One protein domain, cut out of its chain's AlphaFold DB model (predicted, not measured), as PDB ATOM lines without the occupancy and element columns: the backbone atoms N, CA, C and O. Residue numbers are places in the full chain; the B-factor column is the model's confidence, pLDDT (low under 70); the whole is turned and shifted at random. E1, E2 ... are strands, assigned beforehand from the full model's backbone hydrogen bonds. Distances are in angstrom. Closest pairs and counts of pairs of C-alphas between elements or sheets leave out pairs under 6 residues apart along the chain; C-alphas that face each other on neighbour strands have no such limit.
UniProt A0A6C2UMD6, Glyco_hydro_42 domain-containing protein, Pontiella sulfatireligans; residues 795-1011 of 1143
ATOM      1  N   SER A 795      18.790 -39.855  33.939       77.19
ATOM      2  CA  SER A 795      19.513 -39.493  32.717       77.19
ATOM      3  C   SER A 795      20.870 -38.862  33.032       77.19
ATOM      4  O   SER A 795      21.118 -38.362  34.131       77.19
ATOM      5  N   VAL A 796      21.800 -38.913  32.075       85.56
ATOM      6  CA  VAL A 796      23.120 -38.284  32.210       85.56
ATOM      7  C   VAL A 796      22.995 -36.797  31.888       85.56
ATOM      8  O   VAL A 796      22.800 -36.430  30.733       85.56
ATOM      9  N   ALA A 797      23.131 -35.939  32.902       85.38
ATOM     10  CA  ALA A 797      23.136 -34.489  32.710       85.38
ATOM     11  C   ALA A 797      24.517 -33.969  32.311       85.38
ATOM     12  O   ALA A 797      24.635 -33.046  31.504       85.38
ATOM     13  N   VAL A 798      25.569 -34.551  32.889       91.50
ATOM     14  CA  VAL A 798      26.954 -34.186  32.595       91.50
ATOM     15  C   VAL A 798      27.792 -35.439  32.441       91.50
ATOM     16  O   VAL A 798      27.748 -36.310  33.305       91.50
ATOM     17  N   GLN A 799      28.613 -35.495  31.394       93.38
ATOM     18  CA  GLN A 799      29.692 -36.472  31.304       93.38
ATOM     19  C   GLN A 799      30.903 -35.915  30.556       93.38
ATOM     20  O   GLN A 799      30.821 -35.586  29.376       93.38
ATOM     21  N   TRP A 800      32.043 -35.840  31.233       94.56
ATOM     22  CA  TRP A 800      33.336 -35.488  30.656       94.56
ATOM     23  C   TRP A 800      34.289 -36.673  30.828       94.56
ATOM     24  O   TRP A 800      34.586 -37.065  31.955       94.56
ATOM     25  N   GLY A 801      34.756 -37.237  29.713       92.19
ATOM     26  CA  GLY A 801      35.552 -38.466  29.680       92.19
ATOM     27  C   GLY A 801      34.759 -39.733  30.017       92.19
ATOM     28  O   GLY A 801      33.525 -39.743  30.014       92.19
ATOM     29  N   GLU A 802      35.498 -40.797  30.316       92.31
ATOM     30  CA  GLU A 802      34.991 -42.116  30.706       92.31
ATOM     31  C   GLU A 802      35.737 -42.638  31.931       92.31
ATOM     32  O   GLU A 802      36.897 -42.274  32.159       92.31
ATOM     33  N   ALA A 803      35.093 -43.519  32.698       90.44
ATOM     34  CA  ALA A 803      35.763 -44.242  33.777       90.44
ATOM     35  C   ALA A 803      36.974 -45.017  33.220       90.44
ATOM     36  O   ALA A 803      36.914 -45.600  32.138       90.44
ATOM     37  N   GLY A 804      38.106 -44.979  33.924       88.00
ATOM     38  CA  GLY A 804      39.394 -45.481  33.432       88.00
ATOM     39  C   GLY A 804      40.182 -44.511  32.535       88.00
ATOM     40  O   GLY A 804      41.394 -44.691  32.394       88.00
ATOM     41  N   GLY A 805      39.554 -43.444  32.026       89.69
ATOM     42  CA  GLY A 805      40.172 -42.375  31.238       89.69
ATOM     43  C   GLY A 805      40.048 -42.553  29.718       89.69
ATOM     44  O   GLY A 805      40.418 -43.585  29.167       89.69
ATOM     45  N   ASP A 806      39.597 -41.503  29.028       90.75
ATOM     46  CA  ASP A 806      39.458 -41.470  27.564       90.75
ATOM     47  C   ASP A 806      40.685 -40.823  26.904       90.75
ATOM     48  O   ASP A 806      41.149 -39.791  27.368       90.75
ATOM     49  N   THR A 807      41.224 -41.395  25.830       91.25
ATOM     50  CA  THR A 807      42.475 -40.937  25.179       91.25
ATOM     51  C   THR A 807      42.248 -40.194  23.860       91.25
ATOM     52  O   THR A 807      43.201 -39.915  23.129       91.25
ATOM     53  N   ASN A 808      40.989 -39.914  23.513       89.88
ATOM     54  CA  ASN A 808      40.614 -39.286  22.246       89.88
ATOM     55  C   ASN A 808      39.996 -37.877  22.400       89.88
ATOM     56  O   ASN A 808      39.553 -37.294  21.405       89.88
ATOM     57  N   ILE A 809      39.988 -37.313  23.613       93.50
ATOM     58  CA  ILE A 809      39.413 -35.993  23.900       93.50
ATOM     59  C   ILE A 809      40.241 -34.898  23.216       93.50
ATOM     60  O   ILE A 809      39.678 -33.928  22.708       93.50
ATOM     61  N   VAL A 810      41.569 -35.026  23.170       93.94
ATOM     62  CA  VAL A 810      42.478 -34.077  22.512       93.94
ATOM     63  C   VAL A 810      43.506 -34.763  21.614       93.94
ATOM     64  O   VAL A 810      44.153 -35.736  21.977       93.94
ATOM     65  N   ALA A 811      43.793 -34.165  20.454       88.69
ATOM     66  CA  ALA A 811      44.863 -34.647  19.564       88.69
ATOM     67  C   ALA A 811      46.290 -34.311  20.069       88.69
ATOM     68  O   ALA A 811      47.289 -34.767  19.517       88.69
ATOM     69  N   GLY A 812      46.398 -33.502  21.122       92.69
ATOM     70  CA  GLY A 812      47.626 -33.009  21.752       92.69
ATOM     71  C   GLY A 812      47.267 -31.948  22.793       92.69
ATOM     72  O   GLY A 812      46.163 -31.416  22.726       92.69
ATOM     73  N   ASN A 813      48.161 -31.618  23.734       94.69
ATOM     74  CA  ASN A 813      47.845 -30.692  24.835       94.69
ATOM     75  C   ASN A 813      47.185 -29.392  24.339       94.69
ATOM     76  O   ASN A 813      47.744 -28.702  23.484       94.69
ATOM     77  N   GLN A 814      46.022 -29.057  24.895       95.50
ATOM     78  CA  GLN A 814      45.258 -27.857  24.553       95.50
ATOM     79  C   GLN A 814      45.155 -26.924  25.760       95.50
ATOM     80  O   GLN A 814      44.693 -27.326  26.825       95.50
ATOM     81  N   ASP A 815      45.542 -25.662  25.597       94.44
ATOM     82  CA  ASP A 815      45.341 -24.636  26.622       94.44
ATOM     83  C   ASP A 815      43.859 -24.244  26.749       94.44
ATOM     84  O   ASP A 815      43.106 -24.228  25.774       94.44
ATOM     85  N   PHE A 816      43.450 -23.862  27.959       94.19
ATOM     86  CA  PHE A 816      42.137 -23.258  28.203       94.19
ATOM     87  C   PHE A 816      42.036 -21.899  27.499       94.19
ATOM     88  O   PHE A 816      42.996 -21.121  27.535       94.19
ATOM     89  N   VAL A 817      40.873 -21.570  26.914       92.19
ATOM     90  CA  VAL A 817      40.680 -20.266  26.234       92.19
ATOM     91  C   VAL A 817      40.701 -19.114  27.233       92.19
ATOM     92  O   VAL A 817      41.074 -17.995  26.885       92.19
ATOM     93  N   VAL A 818      40.320 -19.391  28.485       87.19
ATOM     94  CA  VAL A 818      40.279 -18.406  29.563       87.19
ATOM     95  C   VAL A 818      40.921 -18.978  30.830       87.19
ATOM     96  O   VAL A 818      40.586 -20.069  31.286       87.19
ATOM     97  N   LYS A 819      41.858 -18.230  31.428       89.00
ATOM     98  CA  LYS A 819      42.610 -18.632  32.634       89.00
ATOM     99  C   LYS A 819      42.247 -17.760  33.837       89.00
ATOM    100  O   LYS A 819      43.096 -17.092  34.423       89.00
ATOM    101  N   ASN A 820      40.960 -17.748  34.176       85.81
ATOM    102  CA  ASN A 820      40.407 -16.859  35.193       85.81
ATOM    103  C   ASN A 820      40.852 -17.206  36.622       85.81
ATOM    104  O   ASN A 820      40.943 -18.379  37.000       85.81
ATOM    105  N   THR A 821      41.051 -16.157  37.424       90.50
ATOM    106  CA  THR A 821      41.188 -16.214  38.894       90.50
ATOM    107  C   THR A 821      39.919 -15.794  39.635       90.50
ATOM    108  O   THR A 821      39.901 -15.742  40.859       90.50
ATOM    109  N   THR A 822      38.875 -15.470  38.880       90.75
ATOM    110  CA  THR A 822      37.554 -15.070  39.356       90.75
ATOM    111  C   THR A 822      36.548 -15.931  38.616       90.75
ATOM    112  O   THR A 822      36.564 -15.972  37.387       90.75
ATOM    113  N   TYR A 823      35.710 -16.650  39.348       93.56
ATOM    114  CA  TYR A 823      34.603 -17.395  38.785       93.56
ATOM    115  C   TYR A 823      33.590 -16.399  38.230       93.56
ATOM    116  O   TYR A 823      33.095 -15.536  38.955       93.56
ATOM    117  N   ILE A 824      33.333 -16.495  36.931       91.12
ATOM    118  CA  ILE A 824      32.351 -15.678  36.229       91.12
ATOM    119  C   ILE A 824      31.389 -16.663  35.593       91.12
ATOM    120  O   ILE A 824      31.779 -17.410  34.695       91.12
ATOM    121  N   GLU A 825      30.162 -16.680  36.092       89.12
ATOM    122  CA  GLU A 825      29.110 -17.560  35.596       89.12
ATOM    123  C   GLU A 825      28.889 -17.370  34.086       89.12
ATOM    124  O   GLU A 825      28.954 -16.248  33.575       89.12
ATOM    125  N   GLY A 826      28.665 -18.469  33.364       88.12
ATOM    126  CA  GLY A 826      28.460 -18.471  31.914       88.12
ATOM    127  C   GLY A 826      29.747 -18.353  31.091       88.12
ATOM    128  O   GLY A 826      29.683 -18.105  29.885       88.12
ATOM    129  N   THR A 827      30.924 -18.499  31.711       90.56
ATOM    130  CA  THR A 827      32.216 -18.400  31.015       90.56
ATOM    131  C   THR A 827      32.770 -19.782  30.672       90.56
ATOM    132  O   THR A 827      33.306 -20.478  31.529       90.56
ATOM    133  N   ALA A 828      32.738 -20.157  29.394       91.62
ATOM    134  CA  ALA A 828      33.413 -21.364  28.918       91.62
ATOM    135  C   ALA A 828      34.944 -21.203  28.995       91.62
ATOM    136  O   ALA A 828      35.523 -20.324  28.350       91.62
ATOM    137  N   ALA A 829      35.603 -22.048  29.788       92.75
ATOM    138  CA  ALA A 829      37.052 -22.025  29.983       92.75
ATOM    139  C   ALA A 829      37.775 -23.175  29.264       92.75
ATOM    140  O   ALA A 829      38.952 -23.032  28.925       92.75
ATOM    141  N   ASN A 830      37.083 -24.285  29.005       93.81
ATOM    142  CA  ASN A 830      37.566 -25.414  28.206       93.81
ATOM    143  C   ASN A 830      38.184 -24.979  26.864       93.81
ATOM    144  O   ASN A 830      37.766 -23.959  26.329       93.81
ATOM    145  N   PRO A 831      39.112 -25.742  26.257       94.50
ATOM    146  CA  PRO A 831      39.600 -25.445  24.909       94.50
ATOM    147  C   PRO A 831      38.468 -25.308  23.876       94.50
ATOM    148  O   PRO A 831      37.358 -25.804  24.079       94.50
ATOM    149  N   ALA A 832      38.742 -24.647  22.749       91.12
ATOM    150  CA  ALA A 832      37.749 -24.483  21.688       91.12
ATOM    151  C   ALA A 832      37.292 -25.855  21.158       91.12
ATOM    152  O   ALA A 832      38.103 -26.606  20.617       91.12
ATOM    153  N   VAL A 833      36.000 -26.165  21.324       90.75
ATOM    154  CA  VAL A 833      35.403 -27.429  20.869       90.75
ATOM    155  C   VAL A 833      35.513 -27.530  19.348       90.75
ATOM    156  O   VAL A 833      35.172 -26.587  18.631       90.75
ATOM    157  N   GLY A 834      36.018 -28.658  18.855       88.25
ATOM    158  CA  GLY A 834      36.262 -28.889  17.438       88.25
ATOM    159  C   GLY A 834      37.308 -29.975  17.203       88.25
ATOM    160  O   GLY A 834      37.565 -30.817  18.054       88.25
ATOM    161  N   SER A 835      37.965 -29.947  16.041       85.88
ATOM    162  CA  SER A 835      38.846 -31.041  15.596       85.88
ATOM    163  C   SER A 835      40.025 -31.369  16.528       85.88
ATOM    164  O   SER A 835      40.614 -32.435  16.387       85.88
ATOM    165  N   SER A 836      40.415 -30.462  17.430       88.94
ATOM    166  CA  SER A 836      41.545 -30.633  18.359       88.94
ATOM    167  C   SER A 836      41.149 -30.840  19.827       88.94
ATOM    168  O   SER A 836      42.021 -31.205  20.615       88.94
ATOM    169  N   TYR A 837      39.882 -30.615  20.193       93.12
ATOM    170  CA  TYR A 837      39.313 -30.842  21.526       93.12
ATOM    171  C   TYR A 837      37.842 -31.236  21.375       93.12
ATOM    172  O   TYR A 837      37.038 -30.415  20.931       93.12
ATOM    173  N   TYR A 838      37.509 -32.476  21.734       90.88
ATOM    174  CA  TYR A 838      36.205 -33.101  21.510       90.88
ATOM    175  C   TYR A 838      35.718 -32.957  20.054       90.88
ATOM    176  O   TYR A 838      34.772 -32.215  19.778       90.88
ATOM    177  N   PRO A 839      36.346 -33.666  19.095       83.25
ATOM    178  CA  PRO A 839      35.910 -33.647  17.696       83.25
ATOM    179  C   PRO A 839      34.503 -34.234  17.498       83.25
ATOM    180  O   PRO A 839      33.836 -33.889  16.523       83.25
ATOM    181  N   ILE A 840      34.060 -35.103  18.416       78.88
ATOM    182  CA  ILE A 840      32.708 -35.666  18.508       78.88
ATOM    183  C   ILE A 840      32.300 -35.609  19.986       78.88
ATOM    184  O   ILE A 840      33.044 -36.081  20.841       78.88
ATOM    185  N   ASN A 841      31.154 -35.000  20.296       78.12
ATOM    186  CA  ASN A 841      30.674 -34.811  21.671       78.12
ATOM    187  C   ASN A 841      29.146 -34.892  21.797       78.12
ATOM    188  O   ASN A 841      28.559 -34.248  22.661       78.12
ATOM    189  N   THR A 842      28.491 -35.652  20.918       76.19
ATOM    190  CA  THR A 842      27.024 -35.787  20.874       76.19
ATOM    191  C   THR A 842      26.416 -36.322  22.171       76.19
ATOM    192  O   THR A 842      25.258 -36.048  22.453       76.19
ATOM    193  N   ASP A 843      27.201 -37.043  22.964       73.25
ATOM    194  CA  ASP A 843      26.845 -37.672  24.235       73.25
ATOM    195  C   ASP A 843      27.783 -37.240  25.386       73.25
ATOM    196  O   ASP A 843      27.856 -37.901  26.423       73.25
ATOM    197  N   ARG A 844      28.539 -36.142  25.217       87.94
ATOM    198  CA  ARG A 844      29.535 -35.659  26.193       87.94
ATOM    199  C   ARG A 844      29.458 -34.149  26.422       87.94
ATOM    200  O   ARG A 844      29.235 -33.345  25.520       87.94
ATOM    201  N   SER A 845      29.762 -33.741  27.645       91.12
ATOM    202  CA  SER A 845      29.716 -32.362  28.135       91.12
ATOM    203  C   SER A 845      31.084 -31.688  28.019       91.12
ATOM    204  O   SER A 845      31.780 -31.448  29.005       91.12
ATOM    205  N   ALA A 846      31.486 -31.367  26.786       90.75
ATOM    206  CA  ALA A 846      32.799 -30.785  26.482       90.75
ATOM    207  C   ALA A 846      33.039 -29.387  27.096       90.75
ATOM    208  O   ALA A 846      34.189 -28.960  27.235       90.75
ATOM    209  N   VAL A 847      31.973 -28.660  27.437       93.31
ATOM    210  CA  VAL A 847      32.041 -27.272  27.911       93.31
ATOM    211  C   VAL A 847      32.065 -27.229  29.436       93.31
ATOM    212  O   VAL A 847      31.139 -27.719  30.073       93.31
ATOM    213  N   PHE A 848      33.098 -26.610  30.008       94.75
ATOM    214  CA  PHE A 848      33.222 -26.396  31.451       94.75
ATOM    215  C   PHE A 848      33.809 -25.014  31.762       94.75
ATOM    216  O   PHE A 848      34.584 -24.445  30.984       94.75
ATOM    217  N   ASN A 849      33.463 -24.491  32.933       94.62
ATOM    218  CA  ASN A 849      33.985 -23.271  33.531       94.62
ATOM    219  C   ASN A 849      35.045 -23.616  34.591       94.62
ATOM    220  O   ASN A 849      35.055 -24.702  35.176       94.62
ATOM    221  N   THR A 850      35.973 -22.697  34.846       93.62
ATOM    222  CA  THR A 850      36.978 -22.854  35.899       93.62
ATOM    223  C   THR A 850      37.475 -21.518  36.433       93.62
ATOM    224  O   THR A 850      37.674 -20.542  35.706       93.62
ATOM    225  N   SER A 851      37.819 -21.506  37.714       94.00
ATOM    226  CA  SER A 851      38.588 -20.449  38.362       94.00
ATOM    227  C   SER A 851      39.666 -21.062  39.257       94.00
ATOM    228  O   SER A 851      39.693 -22.271  39.493       94.00
ATOM    229  N   SER A 852      40.638 -20.253  39.668       93.69
ATOM    230  CA  SER A 852      41.745 -20.706  40.512       93.69
ATOM    231  C   SER A 852      42.302 -19.591  41.381       93.69
ATOM    232  O   SER A 852      42.204 -18.422  41.009       93.69
ATOM    233  N   SER A 853      42.980 -19.935  42.472       91.56
ATOM    234  CA  SER A 853      43.411 -18.951  43.468       91.56
ATOM    235  C   SER A 853      44.528 -18.009  43.049       91.56
ATOM    236  O   SER A 853      44.814 -17.026  43.734       91.56
ATOM    237  N   SER A 854      45.165 -18.260  41.906       86.56
ATOM    238  CA  SER A 854      46.233 -17.403  41.407       86.56
ATOM    239  C   SER A 854      46.381 -17.454  39.887       86.56
ATOM    240  O   SER A 854      45.988 -18.428  39.247       86.56
ATOM    241  N   SER A 855      46.953 -16.387  39.318       84.75
ATOM    242  CA  SER A 855      47.227 -16.241  37.882       84.75
ATOM    243  C   SER A 855      48.596 -16.822  37.496       84.75
ATOM    244  O   SER A 855      49.431 -17.101  38.366       84.75
ATOM    245  N   GLY A 856      48.851 -17.003  36.194       82.25
ATOM    246  CA  GLY A 856      50.119 -17.555  35.680       82.25
ATOM    247  C   GLY A 856      50.277 -19.066  35.896       82.25
ATOM    248  O   GLY A 856      51.390 -19.573  35.984       82.25
ATOM    249  N   ASN A 857      49.159 -19.766  36.038       84.19
ATOM    250  CA  ASN A 857      49.034 -21.195  36.293       84.19
ATOM    251  C   ASN A 857      48.911 -22.022  35.002       84.19
ATOM    252  O   ASN A 857      48.470 -21.531  33.958       84.19
ATOM    253  N   ALA A 858      49.279 -23.300  35.087       86.00
ATOM    254  CA  ALA A 858      48.989 -24.285  34.056       86.00
ATOM    255  C   ALA A 858      47.480 -24.560  34.063       86.00
ATOM    256  O   ALA A 858      46.945 -24.919  35.104       86.00
ATOM    257  N   LYS A 859      46.816 -24.356  32.922       91.94
ATOM    258  CA  LYS A 859      45.382 -24.597  32.704       91.94
ATOM    259  C   LYS A 859      45.201 -25.147  31.296       91.94
ATOM    260  O   LYS A 859      45.206 -24.374  30.335       91.94
ATOM    261  N   GLN A 860      45.178 -26.467  31.189       94.19
ATOM    262  CA  GLN A 860      45.219 -27.179  29.915       94.19
ATOM    263  C   GLN A 860      44.561 -28.554  30.029       94.19
ATOM    264  O   GLN A 860      44.537 -29.144  31.106       94.19
ATOM    265  N   VAL A 861      44.043 -29.057  28.912       95.75
ATOM    266  CA  VAL A 861      43.657 -30.459  28.749       95.75
ATOM    267  C   VAL A 861      44.853 -31.185  28.147       95.75
ATOM    268  O   VAL A 861      45.316 -30.833  27.061       95.75
ATOM    269  N   LEU A 862      45.410 -32.136  28.889       94.69
ATOM    270  CA  LEU A 862      46.594 -32.890  28.491       94.69
ATOM    271  C   LEU A 862      46.203 -34.103  27.662       94.69
ATOM    272  O   LEU A 862      45.282 -34.809  28.054       94.69
ATOM    273  N   ASN A 863      46.961 -34.364  26.595       94.25
ATOM    274  CA  ASN A 863      46.922 -35.646  25.902       94.25
ATOM    275  C   ASN A 863      47.813 -36.630  26.667       94.25
ATOM    276  O   ASN A 863      49.027 -36.403  26.772       94.25
ATOM    277  N   THR A 864      47.227 -37.678  27.241       88.38
ATOM    278  CA  THR A 864      47.987 -38.668  28.018       88.38
ATOM    279  C   THR A 864      47.620 -40.101  27.645       88.38
ATOM    280  O   THR A 864      46.510 -40.394  27.220       88.38
ATOM    281  N   THR A 865      48.549 -41.037  27.858       86.44
ATOM    282  CA  THR A 865      48.342 -42.460  27.534       86.44
ATOM    283  C   THR A 865      47.447 -43.203  28.533       86.44
ATOM    284  O   THR A 865      47.237 -44.399  28.370       86.44
ATOM    285  N   TYR A 866      46.975 -42.541  29.591       85.94
ATOM    286  CA  TYR A 866      46.148 -43.115  30.665       85.94
ATOM    287  C   TYR A 866      44.865 -42.296  30.904       85.94
ATOM    288  O   TYR A 866      44.310 -42.295  32.009       85.94
ATOM    289  N   GLY A 867      44.433 -41.570  29.870       91.62
ATOM    290  CA  GLY A 867      43.267 -40.698  29.871       91.62
ATOM    291  C   GLY A 867      43.645 -39.224  29.761       91.62
ATOM    292  O   GLY A 867      44.447 -38.694  30.538       91.62
ATOM    293  N   ASP A 868      43.057 -38.537  28.801       95.00
ATOM    294  CA  ASP A 868      43.147 -37.101  28.644       95.00
ATOM    295  C   ASP A 868      42.605 -36.413  29.895       95.00
ATOM    296  O   ASP A 868      41.610 -36.816  30.493       95.00
ATOM    297  N   THR A 869      43.328 -35.398  30.359       95.19
ATOM    298  CA  THR A 869      43.178 -34.906  31.734       95.19
ATOM    299  C   THR A 869      43.021 -33.393  31.748       95.19
ATOM    300  O   THR A 869      43.897 -32.677  31.255       95.19
ATOM    301  N   ILE A 870      41.954 -32.889  32.372       96.06
ATOM    302  CA  ILE A 870      41.841 -31.481  32.766       96.06
ATOM    303  C   ILE A 870      42.868 -31.228  33.870       96.06
ATOM    304  O   ILE A 870      42.789 -31.823  34.946       96.06
ATOM    305  N   ARG A 871      43.825 -30.332  33.619       94.06
ATOM    306  CA  ARG A 871      44.847 -29.939  34.591       94.06
ATOM    307  C   ARG A 871      44.765 -28.456  34.918       94.06
ATOM    308  O   ARG A 871      44.851 -27.610  34.024       94.06
ATOM    309  N   SER A 872      44.748 -28.157  36.214       93.56
ATOM    310  CA  SER A 872      44.944 -26.821  36.766       93.56
ATOM    311  C   SER A 872      45.981 -26.886  37.883       93.56
ATOM    312  O   SER A 872      45.812 -27.633  38.843       93.56
ATOM    313  N   GLY A 873      47.070 -26.129  37.775       90.69
ATOM    314  CA  GLY A 873      48.143 -26.205  38.764       90.69
ATOM    315  C   GLY A 873      49.178 -25.099  38.675       90.69
ATOM    316  O   GLY A 873      49.251 -24.358  37.689       90.69
ATOM    317  N   LYS A 874      49.973 -24.951  39.733       89.62
ATOM    318  CA  LYS A 874      51.008 -23.920  39.819       89.62
ATOM    319  C   LYS A 874      52.116 -24.309  40.791       89.62
ATOM    320  O   LYS A 874      51.900 -25.019  41.765       89.62
ATOM    321  N   ASN A 875      53.301 -23.753  40.555       89.19
ATOM    322  CA  ASN A 875      54.438 -23.835  41.460       89.19
ATOM    323  C   ASN A 875      54.274 -22.895  42.670       89.19
ATOM    324  O   ASN A 875      54.789 -21.774  42.657       89.19
ATOM    325  N   GLN A 876      53.493 -23.314  43.668       87.56
ATOM    326  CA  GLN A 876      53.282 -22.591  44.927       87.56
ATOM    327  C   GLN A 876      52.824 -23.533  46.052       87.56
ATOM    328  O   GLN A 876      52.362 -24.639  45.797       87.56
ATOM    329  N   ALA A 877      52.958 -23.086  47.303       86.44
ATOM    330  CA  ALA A 877      52.665 -23.908  48.479       86.44
ATOM    331  C   ALA A 877      51.171 -24.197  48.688       86.44
ATOM    332  O   ALA A 877      50.841 -25.216  49.269       86.44
ATOM    333  N   THR A 878      50.268 -23.337  48.227       89.62
ATOM    334  CA  THR A 878      48.816 -23.554  48.324       89.62
ATOM    335  C   THR A 878      48.169 -23.195  47.002       89.62
ATOM    336  O   THR A 878      48.526 -22.180  46.403       89.62
ATOM    337  N   TYR A 879      47.254 -24.010  46.493       92.00
ATOM    338  CA  TYR A 879      46.626 -23.790  45.196       92.00
ATOM    339  C   TYR A 879      45.217 -24.358  45.181       92.00
ATOM    340  O   TYR A 879      45.040 -25.555  45.355       92.00
ATOM    341  N   ASP A 880      44.247 -23.515  44.848       93.81
ATOM    342  CA  ASP A 880      42.861 -23.948  44.758       93.81
ATOM    343  C   ASP A 880      42.369 -23.733  43.346       93.81
ATOM    344  O   ASP A 880      42.730 -22.759  42.670       93.81
ATOM    345  N   CYS A 881      41.506 -24.631  42.909       94.88
ATOM    346  CA  CYS A 881      40.799 -24.490  41.656       94.88
ATOM    347  C   CYS A 881      39.443 -25.165  41.728       94.88
ATOM    348  O   CYS A 881      39.203 -26.030  42.564       94.88
ATOM    349  N   MET A 882      38.570 -24.781  40.808       95.81
ATOM    350  CA  MET A 882      37.301 -25.459  40.600       95.81
ATOM    351  C   MET A 882      37.071 -25.747  39.122       95.81
ATOM    352  O   MET A 882      37.514 -24.975  38.263       95.81
ATOM    353  N   TYR A 883      36.372 -26.843  38.852       96.38
ATOM    354  CA  TYR A 883      35.845 -27.208  37.539       96.38
ATOM    355  C   TYR A 883      34.334 -27.311  37.663       96.38
ATOM    356  O   TYR A 883      33.858 -27.991  38.568       96.38
ATOM    357  N   VAL A 884      33.596 -26.621  36.797       96.38
ATOM    358  CA  VAL A 884      32.133 -26.554  36.870       96.38
ATOM    359  C   VAL A 884      31.524 -26.769  35.498       96.38
ATOM    360  O   VAL A 884      31.899 -26.102  34.537       96.38
ATOM    361  N   TRP A 885      30.533 -27.645  35.434       95.06
ATOM    362  CA  TRP A 885      29.607 -27.750  34.319       95.06
ATOM    363  C   TRP A 885      28.340 -26.975  34.667       95.06
ATOM    364  O   TRP A 885      27.692 -27.232  35.682       95.06
ATOM    365  N   GLU A 886      28.044 -25.975  33.846       91.50
ATOM    366  CA  GLU A 886      26.925 -25.049  34.022       91.50
ATOM    367  C   GLU A 886      25.772 -25.417  33.081       91.50
ATOM    368  O   GLU A 886      25.985 -26.050  32.046       91.50
ATOM    369  N   ASN A 887      24.573 -24.913  33.389       81.94
ATOM    370  CA  ASN A 887      23.350 -25.091  32.597       81.94
ATOM    371  C   ASN A 887      22.851 -26.538  32.559       81.94
ATOM    372  O   ASN A 887      22.473 -27.045  31.501       81.94
ATOM    373  N   LEU A 888      22.817 -27.192  33.721       79.88
ATOM    374  CA  LEU A 888      22.019 -28.404  33.867       79.88
ATOM    375  C   LEU A 888      20.557 -28.026  33.567       79.88
ATOM    376  O   LEU A 888      20.091 -26.965  33.979       79.88
ATOM    377  N   SER A 889      19.905 -28.830  32.726       57.22
ATOM    378  CA  SER A 889      18.637 -28.551  32.035       57.22
ATOM    379  C   SER A 889      17.579 -27.840  32.890       57.22
ATOM    380  O   SER A 889      17.295 -28.255  34.010       57.22
ATOM    381  N   ALA A 890      16.950 -26.804  32.323       51.12
ATOM    382  CA  ALA A 890      15.847 -26.079  32.948       51.12
ATOM    383  C   ALA A 890      14.598 -26.972  33.067       51.12
ATOM    384  O   ALA A 890      14.105 -27.471  32.056       51.12
ATOM    385  N   GLY A 891      14.073 -27.110  34.289       51.72
ATOM    386  CA  GLY A 891      12.789 -27.759  34.575       51.72
ATOM    387  C   GLY A 891      12.889 -28.999  35.467       51.72
ATOM    388  O   GLY A 891      13.110 -30.092  34.970       51.72
ATOM    389  N   ASN A 892      12.656 -28.828  36.776       51.53
ATOM    390  CA  ASN A 892      12.293 -29.877  37.750       51.53
ATOM    391  C   ASN A 892      13.069 -31.213  37.676       51.53
ATOM    392  O   ASN A 892      12.493 -32.278  37.889       51.53
ATOM    393  N   VAL A 893      14.378 -31.163  37.427       63.31
ATOM    394  CA  VAL A 893      15.284 -32.320  37.503       63.31
ATOM    395  C   VAL A 893      15.976 -32.320  38.871       63.31
ATOM    396  O   VAL A 893      16.474 -31.276  39.305       63.31
ATOM    397  N   ALA A 894      15.994 -33.456  39.574       82.12
ATOM    398  CA  ALA A 894      16.757 -33.607  40.816       82.12
ATOM    399  C   ALA A 894      18.134 -34.223  40.529       82.12
ATOM    400  O   ALA A 894      18.220 -35.192  39.784       82.12
ATOM    401  N   LEU A 895      19.217 -33.689  41.096       86.25
ATOM    402  CA  LEU A 895      20.543 -34.306  41.005       86.25
ATOM    403  C   LEU A 895      20.521 -35.670  41.704       86.25
ATOM    404  O   LEU A 895      20.208 -35.748  42.888       86.25
ATOM    405  N   ALA A 896      20.837 -36.721  40.953       85.81
ATOM    406  CA  ALA A 896      20.773 -38.101  41.407       85.81
ATOM    407  C   ALA A 896      22.137 -38.551  41.924       85.81
ATOM    408  O   ALA A 896      22.318 -38.676  43.124       85.81
ATOM    409  N   GLY A 897      23.123 -38.702  41.040       88.31
ATOM    410  CA  GLY A 897      24.444 -39.211  41.395       88.31
ATOM    411  C   GLY A 897      25.589 -38.393  40.810       88.31
ATOM    412  O   GLY A 897      25.426 -37.631  39.851       88.31
ATOM    413  N   LEU A 898      26.773 -38.566  41.398       94.62
ATOM    414  CA  LEU A 898      28.019 -37.895  41.035       94.62
ATOM    415  C   LEU A 898      29.162 -38.914  40.975       94.62
ATOM    416  O   LEU A 898      29.310 -39.737  41.873       94.62
ATOM    417  N   ALA A 899      30.003 -38.844  39.946       96.00
ATOM    418  CA  ALA A 899      31.203 -39.669  39.847       96.00
ATOM    419  C   ALA A 899      32.370 -38.896  39.229       96.00
ATOM    420  O   ALA A 899      32.171 -38.026  38.383       96.00
ATOM    421  N   ALA A 900      33.597 -39.190  39.658       96.75
ATOM    422  CA  ALA A 900      34.801 -38.562  39.131       96.75
ATOM    423  C   ALA A 900      36.045 -39.434  39.322       96.75
ATOM    424  O   ALA A 900      36.177 -40.129  40.325       96.75
ATOM    425  N   GLU A 901      37.011 -39.317  38.411       96.50
ATOM    426  CA  GLU A 901      38.367 -39.829  38.624       96.50
ATOM    427  C   GLU A 901      39.369 -38.681  38.647       96.50
ATOM    428  O   GLU A 901      39.614 -38.008  37.639       96.50
ATOM    429  N   THR A 902      39.959 -38.453  39.820       94.44
ATOM    430  CA  THR A 902      40.756 -37.256  40.093       94.44
ATOM    431  C   THR A 902      41.978 -37.536  40.961       94.44
ATOM    432  O   THR A 902      42.058 -38.527  41.689       94.44
ATOM    433  N   ARG A 903      42.964 -36.639  40.931       90.81
ATOM    434  CA  ARG A 903      44.139 -36.716  41.807       90.81
ATOM    435  C   ARG A 903      44.800 -35.373  42.067       90.81
ATOM    436  O   ARG A 903      44.597 -34.404  41.339       90.81
ATOM    437  N   VAL A 904      45.699 -35.394  43.048       90.00
ATOM    438  CA  VAL A 904      46.739 -34.379  43.230       90.00
ATOM    439  C   VAL A 904      48.024 -34.872  42.565       90.00
ATOM    440  O   VAL A 904      48.587 -35.890  42.975       90.00
ATOM    441  N   ALA A 905      48.484 -34.158  41.540       87.56
ATOM    442  CA  ALA A 905      49.682 -34.489  40.772       87.56
ATOM    443  C   ALA A 905      50.834 -33.520  41.082       87.56
ATOM    444  O   ALA A 905      50.699 -32.306  40.907       87.56
ATOM    445  N   MET A 906      51.985 -34.062  41.497       84.50
ATOM    446  CA  MET A 906      53.190 -33.287  41.847       84.50
ATOM    447  C   MET A 906      54.454 -33.881  41.196       84.50
ATOM    448  O   MET A 906      54.518 -35.085  40.934       84.50
ATOM    449  N   TRP A 907      55.461 -33.041  40.921       75.56
ATOM    450  CA  TRP A 907      56.766 -33.463  40.365       75.56
ATOM    451  C   TRP A 907      57.836 -33.776  41.437       75.56
ATOM    452  O   TRP A 907      58.926 -34.228  41.089       75.56
ATOM    453  N   GLY A 908      57.488 -33.621  42.718       69.44
ATOM    454  CA  GLY A 908      58.293 -33.914  43.907       69.44
ATOM    455  C   GLY A 908      57.621 -33.351  45.178       69.44
ATOM    456  O   GLY A 908      56.548 -32.746  45.099       69.44
ATOM    457  N   GLY A 909      58.223 -33.583  46.352       69.50
ATOM    458  CA  GLY A 909      57.802 -32.986  47.631       69.50
ATOM    459  C   GLY A 909      56.656 -33.681  48.391       69.50
ATOM    460  O   GLY A 909      56.142 -34.728  47.998       69.50
ATOM    461  N   THR A 910      56.271 -33.096  49.533       69.25
ATOM    462  CA  THR A 910      55.074 -33.460  50.320       69.25
ATOM    463  C   THR A 910      53.973 -32.409  50.137       69.25
ATOM    464  O   THR A 910      54.260 -31.219  49.981       69.25
ATOM    465  N   GLY A 911      52.711 -32.840  50.156       72.94
ATOM    466  CA  GLY A 911      51.527 -31.972  50.094       72.94
ATOM    467  C   GLY A 911      50.282 -32.656  50.649       72.94
ATOM    468  O   GLY A 911      50.411 -33.732  51.208       72.94
ATOM    469  N   THR A 912      49.098 -32.092  50.506       82.19
ATOM    470  CA  THR A 912      47.778 -32.681  50.777       82.19
ATOM    471  C   THR A 912      46.805 -32.079  49.769       82.19
ATOM    472  O   THR A 912      47.046 -30.990  49.246       82.19
ATOM    473  N   GLY A 913      45.725 -32.781  49.455       89.19
ATOM    474  CA  GLY A 913      44.638 -32.174  48.703       89.19
ATOM    475  C   GLY A 913      43.317 -32.759  49.133       89.19
ATOM    476  O   GLY A 913      43.211 -33.966  49.339       89.19
ATOM    477  N   VAL A 914      42.345 -31.876  49.281       93.94
ATOM    478  CA  VAL A 914      40.967 -32.219  49.582       93.94
ATOM    479  C   VAL A 914      40.134 -31.786  48.390       93.94
ATOM    480  O   VAL A 914      40.343 -30.704  47.836       93.94
ATOM    481  N   VAL A 915      39.219 -32.647  47.962       96.25
ATOM    482  CA  VAL A 915      38.246 -32.315  46.926       96.25
ATOM    483  C   VAL A 915      36.842 -32.310  47.507       96.25
ATOM    484  O   VAL A 915      36.497 -33.146  48.337       96.25
ATOM    485  N   HIS A 916      36.040 -31.356  47.063       97.44
ATOM    486  CA  HIS A 916      34.643 -31.201  47.429       97.44
ATOM    487  C   HIS A 916      33.794 -31.259  46.167       97.44
ATOM    488  O   HIS A 916      34.135 -30.622  45.165       97.44
ATOM    489  N   TRP A 917      32.662 -31.952  46.226       97.81
ATOM    490  CA  TRP A 917      31.596 -31.747  45.253       97.81
ATOM    491  C   TRP A 917      31.016 -30.359  45.469       97.81
ATOM    492  O   TRP A 917      30.803 -29.953  46.610       97.81
ATOM    493  N   ILE A 918      30.765 -29.626  44.392       97.50
ATOM    494  CA  ILE A 918      30.127 -28.312  44.459       97.50
ATOM    495  C   ILE A 918      28.912 -28.270  43.553       97.50
ATOM    496  O   ILE A 918      28.933 -28.816  42.450       97.50
ATOM    497  N   ILE A 919      27.868 -27.594  44.018       95.31
ATOM    498  CA  ILE A 919      26.627 -27.396  43.274       95.31
ATOM    499  C   ILE A 919      26.138 -25.959  43.412       95.31
ATOM    500  O   ILE A 919      26.406 -25.285  44.409       95.31
ATOM    501  N   GLN A 920      25.391 -25.509  42.412       93.75
ATOM    502  CA  GLN A 920      24.703 -24.225  42.405       93.75
ATOM    503  C   GLN A 920      23.212 -24.455  42.183       93.75
ATOM    504  O   GLN A 920      22.839 -25.181  41.263       93.75
ATOM    505  N   LYS A 921      22.357 -23.815  42.977       90.06
ATOM    506  CA  LYS A 921      20.902 -23.802  42.773       90.06
ATOM    507  C   LYS A 921      20.517 -22.770  41.712       90.06
ATOM    508  O   LYS A 921      21.233 -21.793  41.495       90.06
ATOM    509  N   GLU A 922      19.347 -22.918  41.094       85.94
ATOM    510  CA  GLU A 922      18.783 -21.893  40.197       85.94
ATOM    511  C   GLU A 922      18.598 -20.526  40.878       85.94
ATOM    512  O   GLU A 922      18.670 -19.492  40.214       85.94
ATOM    513  N   THR A 923      18.440 -20.506  42.207       86.94
ATOM    514  CA  THR A 923      18.404 -19.282  43.028       86.94
ATOM    515  C   THR A 923      19.726 -18.509  43.023       86.94
ATOM    516  O   THR A 923      19.748 -17.334  43.387       86.94
ATOM    517  N   GLY A 924      20.821 -19.142  42.591       88.62
ATOM    518  CA  GLY A 924      22.176 -18.597  42.606       88.62
ATOM    519  C   GLY A 924      22.997 -19.003  43.832       88.62
ATOM    520  O   GLY A 924      24.192 -18.708  43.866       88.62
ATOM    521  N   ASP A 925      22.394 -19.697  44.800       93.81
ATOM    522  CA  ASP A 925      23.073 -20.175  46.007       93.81
ATOM    523  C   ASP A 925      24.012 -21.346  45.696       93.81
ATOM    524  O   ASP A 925      23.697 -22.216  44.882       93.81
ATOM    525  N   TRP A 926      25.163 -21.377  46.363       96.62
ATOM    526  CA  TRP A 926      26.220 -22.364  46.150       96.62
ATOM    527  C   TRP A 926      26.440 -23.221  47.391       96.62
ATOM    528  O   TRP A 926      26.395 -22.721  48.518       96.62
ATOM    529  N   TYR A 927      26.749 -24.500  47.175       97.50
ATOM    530  CA  TYR A 927      27.010 -25.469  48.236       97.50
ATOM    531  C   TYR A 927      28.211 -26.352  47.900       97.50
ATOM    532  O   TYR A 927      28.470 -26.638  46.731       97.50
ATOM    533  N   ALA A 928      28.933 -26.777  48.935       97.56
ATOM    534  CA  ALA A 928      30.043 -27.720  48.857       97.56
ATOM    535  C   ALA A 928      29.793 -28.901  49.800       97.56
ATOM    536  O   ALA A 928      29.306 -28.704  50.917       97.56
ATOM    537  N   SER A 929      30.128 -30.114  49.364       97.25
ATOM    538  CA  SER A 929      30.064 -31.308  50.205       97.25
ATOM    539  C   SER A 929      31.150 -31.289  51.283       97.25
ATOM    540  O   SER A 929      32.126 -30.532  51.205       97.25
ATOM    541  N   ALA A 930      31.055 -32.201  52.251       92.94
ATOM    542  CA  ALA A 930      32.213 -32.608  53.042       92.94
ATOM    543  C   ALA A 930      33.389 -32.996  52.119       92.94
ATOM    544  O   ALA A 930      33.188 -33.497  51.009       92.94
ATOM    545  N   GLY A 931      34.612 -32.704  52.564       92.06
ATOM    546  CA  GLY A 931      35.817 -32.901  51.765       92.06
ATOM    547  C   GLY A 931      36.291 -34.349  51.755       92.06
ATOM    548  O   GLY A 931      36.299 -35.009  52.791       92.06
ATOM    549  N   THR A 932      36.738 -34.819  50.595       94.25
ATOM    550  CA  THR A 932      37.400 -36.113  50.425       94.25
ATOM    551  C   THR A 932      38.901 -35.903  50.271       94.25
ATOM    552  O   THR A 932      39.346 -35.190  49.369       94.25
ATOM    553  N   GLU A 933      39.696 -36.523  51.142       93.62
ATOM    554  CA  GLU A 933      41.154 -36.509  51.010       93.62
ATOM    555  C   GLU A 933      41.589 -37.289  49.765       93.62
ATOM    556  O   GLU A 933      41.134 -38.403  49.508       93.62
ATOM    557  N   LEU A 934      42.501 -36.709  48.987       87.94
ATOM    558  CA  LEU A 934      43.026 -37.325  47.776       87.94
ATOM    559  C   LEU A 934      44.405 -37.937  48.006       87.94
ATOM    560  O   LEU A 934      45.333 -37.289  48.506       87.94
ATOM    561  N   THR A 935      44.583 -39.160  47.502       80.38
ATOM    562  CA  THR A 935      45.910 -39.764  47.397       80.38
ATOM    563  C   THR A 935      46.756 -38.977  46.399       80.38
ATOM    564  O   THR A 935      46.317 -38.638  45.294       80.38
ATOM    565  N   LYS A 936      47.996 -38.691  46.802       80.56
ATOM    566  CA  LYS A 936      49.001 -38.015  45.980       80.56
ATOM    567  C   LYS A 936      49.670 -39.000  45.043       80.56
ATOM    568  O   LYS A 936      50.151 -40.043  45.480       80.56
ATOM    569  N   TYR A 937      49.816 -38.599  43.789       82.06
ATOM    570  CA  TYR A 937      50.552 -39.377  42.805       82.06
ATOM    571  C   TYR A 937      51.628 -38.534  42.125       82.06
ATOM    572  O   TYR A 937      51.514 -37.314  41.979       82.06
ATOM    573  N   ASN A 938      52.687 -39.213  41.680       80.25
ATOM    574  CA  ASN A 938      53.630 -38.629  40.734       80.25
ATOM    575  C   ASN A 938      52.840 -38.137  39.509       80.25
ATOM    576  O   ASN A 938      51.978 -38.859  39.009       80.25
ATOM    577  N   ALA A 939      53.133 -36.934  39.013       75.62
ATOM    578  CA  ALA A 939      52.430 -36.350  37.869       75.62
ATOM    579  C   ALA A 939      52.490 -37.188  36.570       75.62
ATOM    580  O   ALA A 939      51.684 -36.946  35.671       75.62
ATOM    581  N   ASN A 940      53.396 -38.170  36.494       78.38
ATOM    582  CA  ASN A 940      53.515 -39.148  35.404       78.38
ATOM    583  C   ASN A 940      52.889 -40.524  35.730       78.38
ATOM    584  O   ASN A 940      53.055 -41.466  34.962       78.38
ATOM    585  N   SER A 941      52.237 -40.680  36.884       81.81
ATOM    586  CA  SER A 941      51.536 -41.916  37.258       81.81
ATOM    587  C   SER A 941      50.287 -42.122  36.394       81.81
ATOM    588  O   SER A 941      49.707 -41.147  35.920       81.81
ATOM    589  N   ALA A 942      49.822 -43.363  36.249       82.56
ATOM    590  CA  ALA A 942      48.508 -43.675  35.674       82.56
ATOM    591  C   ALA A 942      47.387 -43.753  36.736       82.56
ATOM    592  O   ALA A 942      46.225 -43.959  36.396       82.56
ATOM    593  N   SER A 943      47.725 -43.607  38.022       89.19
ATOM    594  CA  SER A 943      46.784 -43.753  39.139       89.19
ATOM    595  C   SER A 943      45.972 -42.480  39.401       89.19
ATOM    596  O   SER A 943      46.526 -41.373  39.401       89.19
ATOM    597  N   PHE A 944      44.677 -42.670  39.662       92.19
ATOM    598  CA  PHE A 944      43.683 -41.661  40.040       92.19
ATOM    599  C   PHE A 944      42.828 -42.210  41.190       92.19
ATOM    600  O   PHE A 944      42.703 -43.423  41.342       92.19
ATOM    601  N   ASN A 945      42.247 -41.324  41.998       92.88
ATOM    602  CA  ASN A 945      41.232 -41.695  42.980       92.88
ATOM    603  C   ASN A 945      39.891 -41.779  42.247       92.88
ATOM    604  O   ASN A 945      39.551 -40.837  41.529       92.88
ATOM    605  N   SER A 946      39.151 -42.872  42.436       93.81
ATOM    606  CA  SER A 946      37.781 -43.010  41.940       93.81
ATOM    607  C   SER A 946      36.811 -42.577  43.033       93.81
ATOM    608  O   SER A 946      36.866 -43.089  44.149       93.81
ATOM    609  N   LEU A 947      35.975 -41.593  42.724       94.00
ATOM    610  CA  LEU A 947      34.963 -41.037  43.611       94.00
ATOM    611  C   LEU A 947      33.598 -41.337  42.995       94.00
ATOM    612  O   LEU A 947      33.370 -40.987  41.838       94.00
ATOM    613  N   SER A 948      32.697 -41.959  43.751       92.44
ATOM    614  CA  SER A 948      31.342 -42.274  43.294       92.44
ATOM    615  C   SER A 948      30.344 -42.069  44.425       92.44
ATOM    616  O   SER A 948      30.576 -42.509  45.550       92.44
ATOM    617  N   VAL A 949      29.252 -41.381  44.116       89.19
ATOM    618  CA  VAL A 949      28.141 -41.079  45.016       89.19
ATOM    619  C   VAL A 949      26.849 -41.387  44.250       89.19
ATOM    620  O   VAL A 949      26.434 -40.567  43.429       89.19
ATOM    621  N   PRO A 950      26.231 -42.564  44.459       76.06
ATOM    622  CA  PRO A 950      25.005 -42.955  43.755       76.06
ATOM    623  C   PRO A 950      23.795 -42.066  44.071       76.06
ATOM    624  O   PRO A 950      22.959 -41.864  43.195       76.06
ATOM    625  N   ASP A 951      23.744 -41.510  45.286       83.06
ATOM    626  CA  ASP A 951      22.718 -40.573  45.748       83.06
ATOM    627  C   ASP A 951      23.376 -39.320  46.351       83.06
ATOM    628  O   ASP A 951      23.989 -39.364  47.415       83.06
ATOM    629  N   ALA A 952      23.269 -38.183  45.668       85.38
ATOM    630  CA  ALA A 952      23.846 -36.908  46.081       85.38
ATOM    631  C   ALA A 952      23.167 -36.303  47.327       85.38
ATOM    632  O   ALA A 952      23.748 -35.416  47.964       85.38
ATOM    633  N   SER A 953      21.964 -36.764  47.693       83.88
ATOM    634  CA  SER A 953      21.224 -36.278  48.864       83.88
ATOM    635  C   SER A 953      21.845 -36.722  50.193       83.88
ATOM    636  O   SER A 953      21.713 -36.014  51.191       83.88
ATOM    637  N   VAL A 954      22.610 -37.823  50.198       85.88
ATOM    638  CA  VAL A 954      23.301 -38.339  51.396       85.88
ATOM    639  C   VAL A 954      24.562 -37.547  51.755       85.88
ATOM    640  O   VAL A 954      25.155 -37.748  52.817       85.88
ATOM    641  N   LEU A 955      25.014 -36.651  50.871       88.44
ATOM    642  CA  LEU A 955      26.176 -35.812  51.135       88.44
ATOM    643  C   LEU A 955      25.833 -34.721  52.151       88.44
ATOM    644  O   LEU A 955      24.820 -34.035  52.057       88.44
ATOM    645  N   ASN A 956      26.748 -34.490  53.090       92.19
ATOM    646  CA  ASN A 956      26.655 -33.351  53.997       92.19
ATOM    647  C   ASN A 956      27.056 -32.070  53.263       92.19
ATOM    648  O   ASN A 956      28.226 -31.905  52.905       92.19
ATOM    649  N   TRP A 957      26.104 -31.161  53.070       95.00
ATOM    650  CA  TRP A 957      26.305 -29.904  52.354       95.00
ATOM    651  C   TRP A 957      26.577 -28.736  53.304       95.00
ATOM    652  O   TRP A 957      26.071 -28.660  54.422       95.00
ATOM    653  N   SER A 958      27.403 -27.797  52.860       96.94
ATOM    654  CA  SER A 958      27.667 -26.520  53.528       96.94
ATOM    655  C   SER A 958      27.590 -25.393  52.510       96.94
ATOM    656  O   SER A 958      27.893 -25.605  51.336       96.94
ATOM    657  N   GLY A 959      27.189 -24.193  52.935       97.19
ATOM    658  CA  GLY A 959      27.183 -23.031  52.041       97.19
ATOM    659  C   GLY A 959      28.573 -22.807  51.442       97.19
ATOM    660  O   GLY A 959      29.573 -22.949  52.140       97.19
ATOM    661  N   PHE A 960      28.664 -22.473  50.161       97.38
ATOM    662  CA  PHE A 960      29.934 -22.293  49.461       97.38
ATOM    663  C   PHE A 960      29.978 -20.935  48.771       97.38
ATOM    664  O   PHE A 960      28.998 -20.476  48.201       97.38
ATOM    665  N   THR A 961      31.128 -20.273  48.820       96.12
ATOM    666  CA  THR A 961      31.403 -19.084  48.009       96.12
ATOM    667  C   THR A 961      32.451 -19.447  46.959       96.12
ATOM    668  O   THR A 961      33.591 -19.736  47.344       96.12
ATOM    669  N   PRO A 962      32.106 -19.432  45.654       94.94
ATOM    670  CA  PRO A 962      33.055 -19.685  44.573       94.94
ATOM    671  C   PRO A 962      34.255 -18.738  44.605       94.94
ATOM    672  O   PRO A 962      34.173 -17.612  45.098       94.94
ATOM    673  N   ILE A 963      35.372 -19.167  44.013       93.31
ATOM    674  CA  ILE A 963      36.603 -18.369  43.959       93.31
ATOM    675  C   ILE A 963      36.342 -17.069  43.181       93.31
ATOM    676  O   ILE A 963      36.255 -17.093  41.958       93.31
ATOM    677  N   THR A 964      36.260 -15.925  43.863       83.25
ATOM    678  CA  THR A 964      36.133 -14.593  43.235       83.25
ATOM    679  C   THR A 964      37.457 -13.820  43.240       83.25
ATOM    680  O   THR A 964      37.770 -13.112  42.284       83.25
ATOM    681  N   SER A 965      38.277 -14.014  44.276       75.69
ATOM    682  CA  SER A 965      39.693 -13.636  44.344       75.69
ATOM    683  C   SER A 965      40.362 -14.401  45.491       75.69
ATOM    684  O   SER A 965      39.902 -14.298  46.626       75.69
ATOM    685  N   GLY A 966      41.441 -15.141  45.233       85.31
ATOM    686  CA  GLY A 966      42.049 -16.003  46.253       85.31
ATOM    687  C   GLY A 966      41.336 -17.353  46.347       85.31
ATOM    688  O   GLY A 966      41.267 -18.060  45.354       85.31
ATOM    689  N   TYR A 967      40.832 -17.743  47.509       90.12
ATOM    690  CA  TYR A 967      40.341 -19.106  47.755       90.12
ATOM    691  C   TYR A 967      38.809 -19.179  47.738       90.12
ATOM    692  O   TYR A 967      38.137 -18.156  47.895       90.12
ATOM    693  N   GLY A 968      38.258 -20.378  47.535       90.94
ATOM    694  CA  GLY A 968      36.845 -20.632  47.813       90.94
ATOM    695  C   GLY A 968      36.618 -20.606  49.323       90.94
ATOM    696  O   GLY A 968      37.560 -20.714  50.106       90.94
ATOM    697  N   THR A 969      35.384 -20.401  49.771       93.94
ATOM    698  CA  THR A 969      35.077 -20.438  51.210       93.94
ATOM    699  C   THR A 969      33.914 -21.374  51.466       93.94
ATOM    700  O   THR A 969      32.828 -21.166  50.930       93.94
ATOM    701  N   ILE A 970      34.151 -22.390  52.295       95.00
ATOM    702  CA  ILE A 970      33.118 -23.291  52.809       95.00
ATOM    703  C   ILE A 970      32.606 -22.699  54.125       95.00
ATOM    704  O   ILE A 970      33.375 -22.423  55.045       95.00
ATOM    705  N   GLY A 971      31.309 -22.423  54.165       92.62
ATOM    706  CA  GLY A 971      30.587 -21.829  55.280       92.62
ATOM    707  C   GLY A 971      29.974 -22.873  56.209       92.62
ATOM    708  O   GLY A 971      30.481 -23.980  56.365       92.62
ATOM    709  N   SER A 972      28.873 -22.504  56.861       91.25
ATOM    710  CA  SER A 972      28.145 -23.393  57.769       91.25
ATOM    711  C   SER A 972      27.409 -24.509  57.026       91.25
ATOM    712  O   SER A 972      26.991 -24.323  55.880       91.25
ATOM    713  N   SER A 973      27.183 -25.621  57.731       91.81
ATOM    714  CA  SER A 973      26.307 -26.710  57.288       91.81
ATOM    715  C   SER A 973      24.937 -26.185  56.847       91.81
ATOM    716  O   SER A 973      24.401 -25.240  57.439       91.81
ATOM    717  N   ALA A 974      24.399 -26.785  55.792       88.69
ATOM    718  CA  ALA A 974      23.122 -26.446  55.193       88.69
ATOM    719  C   ALA A 974      22.371 -27.725  54.805       88.69
ATOM    720  O   ALA A 974      22.948 -28.638  54.221       88.69
ATOM    721  N   SER A 975      21.071 -27.759  55.094       86.50
ATOM    722  CA  SER A 975      20.167 -28.785  54.571       86.50
ATOM    723  C   SER A 975      19.555 -28.282  53.267       86.50
ATOM    724  O   SER A 975      19.001 -27.179  53.236       86.50
ATOM    725  N   ILE A 976      19.702 -29.056  52.193       87.38
ATOM    726  CA  ILE A 976      19.234 -28.707  50.850       87.38
ATOM    727  C   ILE A 976      18.596 -29.921  50.176       87.38
ATOM    728  O   ILE A 976      19.059 -31.044  50.350       87.38
ATOM    729  N   ASP A 977      17.568 -29.689  49.361       86.00
ATOM    730  CA  ASP A 977      17.096 -30.691  48.403       86.00
ATOM    731  C   ASP A 977      17.960 -30.683  47.131       86.00
ATOM    732  O   ASP A 977      18.629 -29.691  46.808       86.00
ATOM    733  N   MET A 978      17.924 -31.780  46.377       88.69
ATOM    734  CA  MET A 978      18.662 -31.925  45.119       88.69
ATOM    735  C   MET A 978      17.907 -31.381  43.896       88.69
ATOM    736  O   MET A 978      18.335 -31.612  42.771       88.69
ATOM    737  N   LYS A 979      16.798 -30.650  44.066       85.19
ATOM    738  CA  LYS A 979      16.010 -30.098  42.947       85.19
ATOM    739  C   LYS A 979      16.612 -28.784  42.443       85.19
ATOM    740  O   LYS A 979      17.343 -28.117  43.170       85.19
ATOM    741  N   ASN A 980      16.274 -28.359  41.227       84.38
ATOM    742  CA  ASN A 980      16.651 -27.037  40.693       84.38
ATOM    743  C   ASN A 980      18.170 -26.771  40.764       84.38
ATOM    744  O   ASN A 980      18.612 -25.693  41.178       84.38
ATOM    745  N   ILE A 981      18.973 -27.787  40.435       87.94
ATOM    746  CA  ILE A 981      20.432 -27.683  40.378       87.94
ATOM    747  C   ILE A 981      20.822 -27.131  39.012       87.94
ATOM    748  O   ILE A 981      20.551 -27.734  37.981       87.94
ATOM    749  N   LYS A 982      21.473 -25.971  39.027       88.81
ATOM    750  CA  LYS A 982      21.900 -25.217  37.849       88.81
ATOM    751  C   LYS A 982      23.295 -25.612  37.367       88.81
ATOM    752  O   LYS A 982      23.546 -25.641  36.161       88.81
ATOM    753  N   SER A 983      24.198 -25.891  38.305       92.62
ATOM    754  CA  SER A 983      25.609 -26.177  38.022       92.62
ATOM    755  C   SER A 983      26.138 -27.248  38.972       92.62
ATOM    756  O   SER A 983      25.743 -27.276  40.138       92.62
ATOM    757  N   VAL A 984      27.053 -28.092  38.492       95.31
ATOM    758  CA  VAL A 984      27.748 -29.126  39.283       95.31
ATOM    759  C   VAL A 984      29.242 -29.100  38.992       95.31
ATOM    760  O   VAL A 984      29.668 -28.705  37.907       95.31
ATOM    761  N   GLY A 985      30.064 -29.536  39.939       96.38
ATOM    762  CA  GLY A 985      31.504 -29.526  39.743       96.38
ATOM    763  C   GLY A 985      32.312 -30.046  40.917       96.38
ATOM    764  O   GLY A 985      31.784 -30.650  41.851       96.38
ATOM    765  N   LEU A 986      33.611 -29.759  40.865       97.69
ATOM    766  CA  LEU A 986      34.577 -30.062  41.916       97.69
ATOM    767  C   LEU A 986      35.324 -28.797  42.338       97.69
ATOM    768  O   LEU A 986      35.725 -27.999  41.488       97.69
ATOM    769  N   TYR A 987      35.556 -28.651  43.639       97.50
ATOM    770  CA  TYR A 987      36.458 -27.666  44.231       97.50
ATOM    771  C   TYR A 987      37.623 -28.380  44.916       97.50
ATOM    772  O   TYR A 987      37.417 -29.326  45.668       97.50
ATOM    773  N   TYR A 988      38.839 -27.915  44.651       96.19
ATOM    774  CA  TYR A 988      40.075 -28.466  45.192       96.19
ATOM    775  C   TYR A 988      40.723 -27.453  46.129       96.19
ATOM    776  O   TYR A 988      40.988 -26.327  45.705       96.19
ATOM    777  N   ASP A 989      41.034 -27.889  47.346       93.38
ATOM    778  CA  ASP A 989      41.927 -27.214  48.293       93.38
ATOM    779  C   ASP A 989      43.238 -28.004  48.331       93.38
ATOM    780  O   ASP A 989      43.276 -29.148  48.802       93.38
ATOM    781  N   LEU A 990      44.301 -27.440  47.749       91.69
ATOM    782  CA  LEU A 990      45.599 -28.105  47.656       91.69
ATOM    783  C   LEU A 990      46.652 -27.361  48.469       91.69
ATOM    784  O   LEU A 990      46.863 -26.159  48.313       91.69
ATOM    785  N   SER A 991      47.413 -28.118  49.252       88.56
ATOM    786  CA  SER A 991      48.534 -27.629  50.051       88.56
ATOM    787  C   SER A 991      49.796 -28.450  49.774       88.56
ATOM    788  O   SER A 991      49.743 -29.642  49.502       88.56
ATOM    789  N   GLY A 992      50.972 -27.834  49.814       81.31
ATOM    790  CA  GLY A 992      52.222 -28.402  49.320       81.31
ATOM    791  C   GLY A 992      53.467 -27.694  49.849       81.31
ATOM    792  O   GLY A 992      53.409 -26.636  50.468       81.31
ATOM    793  N   SER A 993      54.632 -28.275  49.571       73.31
ATOM    794  CA  SER A 993      55.951 -27.794  50.027       73.31
ATOM    795  C   SER A 993      56.590 -26.717  49.127       73.31
ATOM    796  O   SER A 993      57.774 -26.419  49.264       73.31
ATOM    797  N   GLY A 994      55.808 -26.092  48.236       67.00
ATOM    798  CA  GLY A 994      56.269 -25.024  47.336       67.00
ATOM    799  C   GLY A 994      56.718 -25.485  45.944       67.00
ATOM    800  O   GLY A 994      57.278 -24.676  45.211       67.00
ATOM    801  N   GLU A 995      56.475 -26.751  45.594       77.62
ATOM    802  CA  GLU A 995      56.670 -27.315  44.250       77.62
ATOM    803  C   GLU A 995      55.404 -27.195  43.373       77.62
ATOM    804  O   GLU A 995      54.369 -26.692  43.812       77.62
ATOM    805  N   ASN A 996      55.465 -27.654  42.113       85.19
ATOM    806  CA  ASN A 996      54.311 -27.629  41.210       85.19
ATOM    807  C   ASN A 996      53.219 -28.607  41.671       85.19
ATOM    808  O   ASN A 996      53.400 -29.822  41.564       85.19
ATOM    809  N   ILE A 997      52.095 -28.063  42.140       88.88
ATOM    810  CA  ILE A 997      50.918 -28.806  42.590       88.88
ATOM    811  C   ILE A 997      49.780 -28.642  41.581       88.88
ATOM    812  O   ILE A 997      49.502 -27.530  41.129       88.88
ATOM    813  N   ASN A 998      49.156 -29.753  41.186       90.62
ATOM    814  CA  ASN A 998      48.118 -29.774  40.157       90.62
ATOM    815  C   ASN A 998      46.900 -30.582  40.620       90.62
ATOM    816  O   ASN A 998      47.065 -31.665  41.184       90.62
ATOM    817  N   ALA A 999      45.704 -30.084  40.309       93.44
ATOM    818  CA  ALA A 999      44.481 -30.874  40.280       93.44
ATOM    819  C   ALA A 999      44.303 -31.458  38.876       93.44
ATOM    820  O   ALA A 999      44.169 -30.710  37.903       93.44
ATOM    821  N   ASP A1000      44.296 -32.783  38.795       93.69
ATOM    822  CA  ASP A1000      44.109 -33.547  37.564       93.69
ATOM    823  C   ASP A1000      42.757 -34.264  37.626       93.69
ATOM    824  O   ASP A1000      42.549 -35.074  38.530       93.69
ATOM    825  N   LEU A1001      41.878 -34.006  36.656       95.69
ATOM    826  CA  LEU A1001      40.567 -34.643  36.509       95.69
ATOM    827  C   LEU A1001      40.480 -35.314  35.135       95.69
ATOM    828  O   LEU A1001      40.619 -34.633  34.119       95.69
ATOM    829  N   ARG A1002      40.275 -36.636  35.100       94.75
ATOM    830  CA  ARG A1002      40.183 -37.400  33.838       94.75
ATOM    831  C   ARG A1002      38.788 -37.953  33.529       94.75
ATOM    832  O   ARG A1002      38.542 -38.383  32.411       94.75
ATOM    833  N   TYR A1003      37.891 -37.930  34.512       96.88
ATOM    834  CA  TYR A1003      36.495 -38.335  34.365       96.88
ATOM    835  C   TYR A1003      35.620 -37.535  35.324       96.88
ATOM    836  O   TYR A1003      36.005 -37.354  36.480       96.88
ATOM    837  N   PHE A1004      34.461 -37.079  34.858       97.12
ATOM    838  CA  PHE A1004      33.404 -36.496  35.680       97.12
ATOM    839  C   PHE A1004      32.037 -36.860  35.095       97.12
ATOM    840  O   PHE A1004      31.830 -36.720  33.891       97.12
ATOM    841  N   LYS A1005      31.092 -37.272  35.939       95.25
ATOM    842  CA  LYS A1005      29.716 -37.583  35.558       95.25
ATOM    843  C   LYS A1005      28.738 -37.080  36.612       95.25
ATOM    844  O   LYS A1005      28.977 -37.242  37.806       95.25
ATOM    845  N   ALA A1006      27.628 -36.511  36.156       92.38
ATOM    846  CA  ALA A1006      26.471 -36.196  36.979       92.38
ATOM    847  C   ALA A1006      25.206 -36.749  36.318       92.38
ATOM    848  O   ALA A1006      24.973 -36.527  35.124       92.38
ATOM    849  N   THR A1007      24.391 -37.458  37.091       89.00
ATOM    850  CA  THR A1007      23.089 -37.977  36.660       89.00
ATOM    851  C   THR A1007      21.962 -37.215  37.337       89.00
ATOM    852  O   THR A1007      22.125 -36.695  38.439       89.00
ATOM    853  N   VAL A1008      20.816 -37.122  36.673       84.62
ATOM    854  CA  VAL A1008      19.640 -36.400  37.161       84.62
ATOM    855  C   VAL A1008      18.387 -37.249  37.007       84.62
ATOM    856  O   VAL A1008      18.278 -38.033  36.070       84.62
ATOM    857  N   ILE A1009      17.440 -37.068  37.920       73.75
ATOM    858  CA  ILE A1009      16.088 -37.617  37.878       73.75
ATOM    859  C   ILE A1009      15.187 -36.585  37.207       73.75
ATOM    860  O   ILE A1009      14.894 -35.546  37.806       73.75
ATOM    861  N   SER A1010      14.766 -36.846  35.972       58.00
ATOM    862  CA  SER A1010      13.674 -36.098  35.338       58.00
ATOM    863  C   SER A1010      12.337 -36.631  35.839       58.00
ATOM    864  O   SER A1010      12.180 -37.844  35.971       58.00
ATOM    865  N   GLY A1011      11.396 -35.726  36.141       52.25
ATOM    866  CA  GLY A1011      10.018 -36.096  36.472       52.25
ATOM    867  C   GLY A1011       9.434 -37.065  35.442       52.25
ATOM    868  O   GLY A1011       9.887 -37.093  34.296       52.25
TER     869      GLY A1011
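AT A GLANCE: This is residues 795 to 1011 of the 1143 residues of the protein "Glyco_hydro_42 domain-containing protein" of Pontiella sulfatireligans (UniProt A0A6C2UMD6). Two strongly twisted sheets of seven strands lie face to face as a sandwich, with the long strands E6 and E14 of one sheet over E5, E13 and E7 of the other, which is curled like part of a barrel. A link of 48 residues without a named element, 801 to 848, loops over the edge of the sandwich where E2 and E3 lie. The printed part has 217 residues with fourteen named strands, E1 to E14 in chain order, and no named helix; the class is all strand, with under half of the residues in named strands. The curled sheet runs E2, E5, E13, E7, E8, E11, E12, all antiparallel; the other, of E1, E3, E4, E6, E9, E10 and E14, is branched and mixed. The whole is compact and rounded, with a radius of gyration of the C-alphas of 16.0 A and spans of 46 by 40 by 28 A.

IN THESE COORDINATES: The curled sheet holds E2, residues 849 to 852; E5, 878 to 886, 26.2 A long; E13, 981 to 992, 33.0 A; E7, 911 to 921, 32.5 A; E8, 926 to 929; E11, 957 to 961; and E12, 969 to 974. The branched sheet holds E1, residues 795 to 800, from C-alpha 795 at (19.513, -39.493, 32.717); E3, 858 to 862; E4, 869 to 875, 18.5 A; E6, 893 to 906, 38.2 A; E9, 936 to 938; E10, 945 to 949; and E14, 996 to 1010, 41.9 A, ending at C-alpha 1010 at (13.674, -36.098, 35.338).

HOW THE PARTS SIT: In the curled sheet E13 has N 986 and O 883 of E5 at 2.9 A, and N 985 and O 918 of E7 at 2.8 A. E2 and E12 are its edge strands. E7 and E8 form a hairpin, with N 919 and O 927 at 2.9 A. E11 and E12 form another, with N 971 and O 959 at 2.7 A. In the branched sheet E1 and E4 lie on one side of E14, and E6 on the other side; N 899 and O 1005 are 2.9 A apart. E6 bends by 54 degrees at residue 896; E9, parallel to it, and E10, antiparallel, lie on one side of E6, and E14 on the other side. E3 and E4 form a hairpin. Between the sheets, the closest C-alphas of E13 and E14, Tyr 988 and Ala 999, are 7.0 A apart.

THE WHOLE: The C-alphas farthest apart, of Gly 909 and Gly 1011, are 49.2 A apart. The printed part has no cut, and E1 to E2 is its one long link; residues 814 to 815 there pair with 860 to 861 of E3. Mean pLDDT of the printed part is 88.4, with residues 889 to 893, 908 to 910, 994 and 1010 to 1011 under 70.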